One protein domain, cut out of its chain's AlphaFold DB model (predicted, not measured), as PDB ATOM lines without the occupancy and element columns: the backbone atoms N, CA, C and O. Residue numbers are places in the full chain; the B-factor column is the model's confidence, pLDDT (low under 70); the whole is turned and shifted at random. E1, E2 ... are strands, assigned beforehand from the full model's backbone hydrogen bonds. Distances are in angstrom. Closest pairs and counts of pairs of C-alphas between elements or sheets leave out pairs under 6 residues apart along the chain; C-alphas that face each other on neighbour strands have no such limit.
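What this domain is: This is residues 37 to 90 of the 91 residues of an uncharacterized protein of Puccinia graminis f. sp. tritici (UniProt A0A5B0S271). A long, narrow, twisted sheet of two long strands, E1 and E2, with short E3 along E2; E4 folds back loosely over one face. The 54 printed residues hold four named strands, E1 to E4, all strand in class; E1, E2, E3, in that order, are an antiparallel meander, each beside the one before. The whole is a loose rod, radius of gyration of the C-alphas 13.1 A, spanning 43 by 16 by 13 A.

How they stand to each other: E1, residues 37 to 46, and E2, residues 55 to 64, form a hairpin; N 40 and O 61, 2.9 A apart, are within hydrogen-bond range. E2 and E3, residues 70 to 73, form another, at 157 degrees; N 62 and O 71 are within range at 2.9 A. E4, residues 84 to 89, pairs with no named strand and is apart from E3; its closest C-alpha to E2 is Val 85, 7.0 A from Ala 62.

Where its parts are: E1, 26.6 A long, begins at C-alpha 37 (-11.328, 65.625, -92.304) and bends at residue 43; E2, 25.5 A, bends at residue 58. E3 spans 10.5 A; E4, 16.4 A, ends at C-alpha 89 (-1.199, 73.063, -94.041).

The domain as a whole: The printed part has no cut and no long link. Confidence is under 70 at 14 residues, among them 79 to 83.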
ATOM      1  N   SER A  37     -10.920  65.211 -93.646       75.12
ATOM      2  CA  SER A  37     -11.328  65.625 -92.304       75.12
ATOM      3  C   SER A  37     -12.708  65.082 -91.957       75.12
ATOM      4  O   SER A  37     -13.630  65.170 -92.765       75.12
ATOM      5  N   GLU A  38     -12.862  64.585 -90.739       83.31
ATOM      6  CA  GLU A  38     -14.130  64.124 -90.183       83.31
ATOM      7  C   GLU A  38     -14.477  64.931 -88.941       83.31
ATOM      8  O   GLU A  38     -13.590  65.333 -88.190       83.31
ATOM      9  N   ILE A  39     -15.773  65.159 -88.733       83.06
ATOM     10  CA  ILE A  39     -16.301  65.850 -87.559       83.06
ATOM     11  C   ILE A  39     -17.066  64.831 -86.731       83.06
ATOM     12  O   ILE A  39     -18.027  64.231 -87.211       83.06
ATOM     13  N   ASN A  40     -16.650  64.666 -85.482       86.12
ATOM     14  CA  ASN A  40     -17.320  63.817 -84.517       86.12
ATOM     15  C   ASN A  40     -17.870  64.670 -83.376       86.12
ATOM     16  O   ASN A  40     -17.163  65.485 -82.782       86.12
ATOM     17  N   ASN A  41     -19.147  64.458 -83.072       86.38
ATOM     18  CA  ASN A  41     -19.886  65.201 -82.065       86.38
ATOM     19  C   ASN A  41     -20.000  64.372 -80.780       86.38
ATOM     20  O   ASN A  41     -20.485  63.240 -80.807       86.38
ATOM     21  N   TYR A  42     -19.585  64.947 -79.655       86.88
ATOM     22  CA  TYR A  42     -19.535  64.306 -78.345       86.88
ATOM     23  C   TYR A  42     -20.226  65.160 -77.279       86.88
ATOM     24  O   TYR A  42     -20.532  66.334 -77.484       86.88
ATOM     25  N   GLU A  43     -20.471  64.551 -76.116       88.88
ATOM     26  CA  GLU A  43     -21.092  65.210 -74.961       88.88
ATOM     27  C   GLU A  43     -22.422  65.915 -75.323       88.88
ATOM     28  O   GLU A  43     -22.526  67.143 -75.209       88.88
ATOM     29  N   PRO A  44     -23.446  65.168 -75.790       87.12
ATOM     30  CA  PRO A  44     -24.742  65.758 -76.096       87.12
ATOM     31  C   PRO A  44     -25.369  66.363 -74.836       87.12
ATOM     32  O   PRO A  44     -25.303  65.797 -73.743       87.12
ATOM     33  N   ALA A  45     -26.006  67.515 -74.992       84.31
ATOM     34  CA  ALA A  45     -26.701  68.221 -73.933       84.31
ATOM     35  C   ALA A  45     -27.955  68.907 -74.476       84.31
ATOM     36  O   ALA A  45     -28.113  69.089 -75.680       84.31
ATOM     37  N   ILE A  46     -28.857  69.287 -73.572       84.88
ATOM     38  CA  ILE A  46     -30.100  69.976 -73.921       84.88
ATOM     39  C   ILE A  46     -29.948  71.454 -73.619       84.88
ATOM     40  O   ILE A  46     -29.431  71.843 -72.568       84.88
ATOM     41  N   CYS A  47     -30.409  72.273 -74.551       79.19
ATOM     42  CA  CYS A  47     -30.363  73.706 -74.409       79.19
ATOM     43  C   CYS A  47     -31.206  74.231 -73.244       79.19
ATOM     44  O   CYS A  47     -32.425  74.053 -73.265       79.19
ATOM     45  N   PRO A  48     -30.598  74.924 -72.256       69.06
ATOM     46  CA  PRO A  48     -31.332  75.427 -71.098       69.06
ATOM     47  C   PRO A  48     -32.160  76.684 -71.408       69.06
ATOM     48  O   PRO A  48     -33.015  77.055 -70.611       69.06
ATOM     49  N   SER A  49     -31.917  77.355 -72.541       64.38
ATOM     50  CA  SER A  49     -32.594  78.612 -72.876       64.38
ATOM     51  C   SER A  49     -34.078  78.388 -73.202       64.38
ATOM     52  O   SER A  49     -34.411  77.716 -74.179       64.38
ATOM     53  N   ASN A  50     -34.951  78.950 -72.359       54.81
ATOM     54  CA  ASN A  50     -36.382  79.221 -72.565       54.81
ATOM     55  C   ASN A  50     -37.193  78.147 -73.315       54.81
ATOM     56  O   ASN A  50     -37.986  78.466 -74.198       54.81
ATOM     57  N   GLY A  51     -37.018  76.870 -72.966       59.59
ATOM     58  CA  GLY A  51     -37.845  75.790 -73.520       59.59
ATOM     59  C   GLY A  51     -37.522  75.411 -74.966       59.59
ATOM     60  O   GLY A  51     -38.296  74.690 -75.587       59.59
ATOM     61  N   CYS A  52     -36.377  75.849 -75.497       74.12
ATOM     62  CA  CYS A  52     -35.917  75.460 -76.826       74.12
ATOM     63  C   CYS A  52     -35.763  73.934 -76.964       74.12
ATOM     64  O   CYS A  52     -36.073  73.379 -78.016       74.12
ATOM     65  N   GLY A  53     -35.285  73.253 -75.914       73.25
ATOM     66  CA  GLY A  53     -35.229  71.786 -75.850       73.25
ATOM     67  C   GLY A  53     -34.311  71.117 -76.880       73.25
ATOM     68  O   GLY A  53     -34.236  69.893 -76.916       73.25
ATOM     69  N   ALA A  54     -33.608  71.890 -77.709       80.12
ATOM     70  CA  ALA A  54     -32.750  71.352 -78.748       80.12
ATOM     71  C   ALA A  54     -31.514  70.666 -78.164       80.12
ATOM     72  O   ALA A  54     -30.902  71.154 -77.205       80.12
ATOM     73  N   THR A  55     -31.137  69.553 -78.787       78.81
ATOM     74  CA  THR A  55     -29.870  68.880 -78.521       78.81
ATOM     75  C   THR A  55     -28.732  69.676 -79.150       78.81
ATOM     76  O   THR A  55     -28.800  70.031 -80.324       78.81
ATOM     77  N   TYR A  56     -27.678  69.910 -78.379       81.81
ATOM     78  CA  TYR A  56     -26.404  70.445 -78.854       81.81
ATOM     79  C   TYR A  56     -25.255  69.570 -78.346       81.81
ATOM     80  O   TYR A  56     -25.446  68.739 -77.456       81.81
ATOM     81  N   TYR A  57     -24.062  69.756 -78.899       84.00
ATOM     82  CA  TYR A  57     -22.868  69.007 -78.510       84.00
ATOM     83  C   TYR A  57     -21.861  69.937 -77.845       84.00
ATOM     84  O   TYR A  57     -21.499  70.973 -78.402       84.00
ATOM     85  N   LYS A  58     -21.420  69.577 -76.635       83.19
ATOM     86  CA  LYS A  58     -20.458  70.373 -75.855       83.19
ATOM     87  C   LYS A  58     -19.015  70.174 -76.300       83.19
ATOM     88  O   LYS A  58     -18.160  70.983 -75.945       83.19
ATOM     89  N   LEU A  59     -18.751  69.105 -77.042       86.69
ATOM     90  CA  LEU A  59     -17.438  68.780 -77.567       86.69
ATOM     91  C   LEU A  59     -17.576  68.356 -79.024       86.69
ATOM     92  O   LEU A  59     -18.293  67.409 -79.339       86.69
ATOM     93  N   VAL A  60     -16.864  69.043 -79.907       86.94
ATOM     94  CA  VAL A  60     -16.767  68.675 -81.317       86.94
ATOM     95  C   VAL A  60     -15.305  68.463 -81.655       86.94
ATOM     96  O   VAL A  60     -14.473  69.325 -81.388       86.94
ATOM     97  N   VAL A  61     -14.998  67.300 -82.221       87.50
ATOM     98  CA  VAL A  61     -13.635  66.898 -82.569       87.50
ATOM     99  C   VAL A  61     -13.532  66.790 -84.080       87.50
ATOM    100  O   VAL A  61     -14.243  65.994 -84.698       87.50
ATOM    101  N   ALA A  62     -12.630  67.572 -84.663       87.56
ATOM    102  CA  ALA A  62     -12.201  67.412 -86.041       87.56
ATOM    103  C   ALA A  62     -10.970  66.505 -86.072       87.56
ATOM    104  O   ALA A  62     -10.011  66.734 -85.339       87.56
ATOM    105  N   SER A  63     -10.967  65.483 -86.919       87.25
ATOM    106  CA  SER A  63      -9.807  64.606 -87.093       87.25
ATOM    107  C   SER A  63      -9.497  64.387 -88.562       87.25
ATOM    108  O   SER A  63     -10.390  64.412 -89.406       87.25
ATOM    109  N   CYS A  64      -8.227  64.160 -88.885       83.56
ATOM    110  CA  CYS A  64      -7.826  63.754 -90.222       83.56
ATOM    111  C   CYS A  64      -7.381  62.296 -90.247       83.56
ATOM    112  O   CYS A  64      -6.409  61.918 -89.593       83.56
ATOM    113  N   ARG A  65      -8.045  61.523 -91.116       79.19
ATOM    114  CA  ARG A  65      -7.702  60.149 -91.527       79.19
ATOM    115  C   ARG A  65      -6.204  59.878 -91.617       79.19
ATOM    116  O   ARG A  65      -5.646  58.942 -91.050       79.19
ATOM    117  N   ASN A  66      -5.592  60.713 -92.437       79.81
ATOM    118  CA  ASN A  66      -4.330  60.406 -93.084       79.81
ATOM    119  C   ASN A  66      -3.143  60.906 -92.269       79.81
ATOM    120  O   ASN A  66      -2.086  60.289 -92.295       79.81
ATOM    121  N   CYS A  67      -3.337  62.012 -91.556       76.38
ATOM    122  CA  CYS A  67      -2.281  62.675 -90.812       76.38
ATOM    123  C   CYS A  67      -2.331  62.376 -89.302       76.38
ATOM    124  O   CYS A  67      -1.414  62.755 -88.588       76.38
ATOM    125  N   ILE A  68      -3.374  61.687 -88.804       77.19
ATOM    126  CA  ILE A  68      -3.585  61.381 -87.368       77.19
ATOM    127  C   ILE A  68      -3.692  62.665 -86.508       77.19
ATOM    128  O   ILE A  68      -3.766  62.622 -85.281       77.19
ATOM    129  N   ASP A  69      -3.789  63.825 -87.156       83.50
ATOM    130  CA  ASP A  69      -4.022  65.111 -86.516       83.50
ATOM    131  C   ASP A  69      -5.476  65.207 -86.049       83.50
ATOM    132  O   ASP A  69      -6.410  64.735 -86.714       83.50
ATOM    133  N   ARG A  70      -5.670  65.856 -84.902       86.94
ATOM    134  CA  ARG A  70      -6.986  66.147 -84.340       86.94
ATOM    135  C   ARG A  70      -6.992  67.516 -83.682       86.94
ATOM    136  O   ARG A  70      -5.983  67.925 -83.114       86.94
ATOM    137  N   ASP A  71      -8.145  68.160 -83.710       88.56
ATOM    138  CA  ASP A  71      -8.415  69.387 -82.975       88.56
ATOM    139  C   ASP A  71      -9.812  69.318 -82.355       88.56
ATOM    140  O   ASP A  71     -10.686  68.590 -82.838       88.56
ATOM    141  N   GLU A  72     -10.017  70.042 -81.264       89.31
ATOM    142  CA  GLU A  72     -11.267  70.025 -80.517       89.31
ATOM    143  C   GLU A  72     -11.768  71.429 -80.204       89.31
ATOM    144  O   GLU A  72     -11.015  72.341 -79.875       89.31
ATOM    145  N   ALA A  73     -13.084  71.591 -80.275       85.75
ATOM    146  CA  ALA A  73     -13.760  72.813 -79.893       85.75
ATOM    147  C   ALA A  73     -14.832  72.496 -78.862       85.75
ATOM    148  O   ALA A  73     -15.545  71.491 -78.949       85.75
ATOM    149  N   ARG A  74     -14.963  73.408 -77.899       85.38
ATOM    150  CA  ARG A  74     -16.057  73.437 -76.931       85.38
ATOM    151  C   ARG A  74     -16.929  74.646 -77.248       85.38
ATOM    152  O   ARG A  74     -16.566  75.756 -76.851       85.38
ATOM    153  N   PRO A  75     -18.025  74.469 -78.009       78.31
ATOM    154  CA  PRO A  75     -18.878  75.583 -78.392       78.31
ATOM    155  C   PRO A  75     -19.380  76.329 -77.145       78.31
ATOM    156  O   PRO A  75     -19.791  75.684 -76.176       78.31
ATOM    157  N   PRO A  76     -19.367  77.675 -77.136       69.50
ATOM    158  CA  PRO A  76     -19.623  78.476 -75.934       69.50
ATOM    159  C   PRO A  76     -21.086  78.452 -75.458       69.50
ATOM    160  O   PRO A  76     -21.430  79.119 -74.484       69.50
ATOM    161  N   GLY A  77     -21.968  77.696 -76.117       69.00
ATOM    162  CA  GLY A  77     -23.367  77.598 -75.729       69.00
ATOM    163  C   GLY A  77     -24.192  76.681 -76.621       69.00
ATOM    164  O   GLY A  77     -23.672  75.765 -77.258       69.00
ATOM    165  N   CYS A  78     -25.491  76.976 -76.651       70.19
ATOM    166  CA  CYS A  78     -26.571  76.304 -77.375       70.19
ATOM    167  C   CYS A  78     -26.485  76.377 -78.899       70.19
ATOM    168  O   CYS A  78     -27.407  76.827 -79.573       70.19
ATOM    169  N   SER A  79     -25.349  75.948 -79.421       65.88
ATOM    170  CA  SER A  79     -25.037  75.945 -80.837       65.88
ATOM    171  C   SER A  79     -25.829  74.815 -81.503       65.88
ATOM    172  O   SER A  79     -25.540  73.639 -81.274       65.88
ATOM    173  N   GLN A  80     -26.901  75.163 -82.217       58.88
ATOM    174  CA  GLN A  80     -27.794  74.220 -82.903       58.88
ATOM    175  C   GLN A  80     -27.292  73.834 -84.299       58.88
ATOM    176  O   GLN A  80     -27.677  72.792 -84.831       58.88
ATOM    177  N   HIS A  81     -26.458  74.673 -84.900       57.44
ATOM    178  CA  HIS A  81     -25.874  74.487 -86.212       57.44
ATOM    179  C   HIS A  81     -24.437  73.987 -86.045       57.44
ATOM    180  O   HIS A  81     -23.694  74.409 -85.161       57.44
ATOM    181  N   GLY A  82     -24.043  73.023 -86.878       59.62
ATOM    182  CA  GLY A  82     -22.705  72.439 -86.818       59.62
ATOM    183  C   GLY A  82     -21.578  73.475 -86.962       59.62
ATOM    184  O   GLY A  82     -21.791  74.631 -87.326       59.62
ATOM    185  N   GLY A  83     -20.351  73.037 -86.697       65.44
ATOM    186  CA  GLY A  83     -19.160  73.842 -86.962       65.44
ATOM    187  C   GLY A  83     -18.684  73.711 -88.408       65.44
ATOM    188  O   GLY A  83     -18.966  72.718 -89.081       65.44
ATOM    189  N   ILE A  84     -17.908  74.689 -88.877       71.19
ATOM    190  CA  ILE A  84     -17.088  74.535 -90.088       71.19
ATOM    191  C   ILE A  84     -15.687  74.090 -89.678       71.19
ATOM    192  O   ILE A  84     -15.096  74.668 -88.767       71.19
ATOM    193  N   VAL A  85     -15.136  73.105 -90.389       68.88
ATOM    194  CA  VAL A  85     -13.715  72.751 -90.297       68.88
ATOM    195  C   VAL A  85     -12.960  73.385 -91.454       68.88
ATOM    196  O   VAL A  85     -13.299  73.173 -92.620       68.88
ATOM    197  N   LYS A  86     -11.910  74.139 -91.135       76.62
ATOM    198  CA  LYS A  86     -10.913  74.598 -92.102       76.62
ATOM    199  C   LYS A  86      -9.634  73.800 -91.922       76.62
ATOM    200  O   LYS A  86      -9.123  73.672 -90.814       76.62
ATOM    201  N   LEU A  87      -9.104  73.298 -93.030       72.12
ATOM    202  CA  LEU A  87      -7.818  72.615 -93.062       72.12
ATOM    203  C   LEU A  87      -6.734  73.625 -93.413       72.12
ATOM    204  O   LEU A  87      -6.859  74.355 -94.400       72.12
ATOM    205  N   LYS A  88      -5.667  73.673 -92.614       74.38
ATOM    206  CA  LYS A  88      -4.512  74.528 -92.884       74.38
ATOM    207  C   LYS A  88      -3.232  73.713 -92.841       74.38
ATOM    208  O   LYS A  88      -2.909  73.109 -91.826       74.38
ATOM    209  N   HIS A  89      -2.502  73.713 -93.949       68.44
ATOM    210  CA  HIS A  89      -1.199  73.063 -94.041       68.44
ATOM    211  C   HIS A  89      -0.113  74.057 -93.631       68.44
ATOM    212  O   HIS A  89      -0.031  75.149 -94.201       68.44
ATOM    213  N   TYR A  90       0.707  73.683 -92.652       64.31
ATOM    214  CA  TYR A  90       1.917  74.418 -92.302       64.31
ATOM    215  C   TYR A  90       3.108  73.676 -92.922       64.31
ATOM    216  O   TYR A  90       3.276  72.482 -92.689       64.31
TER     217      TYR A  90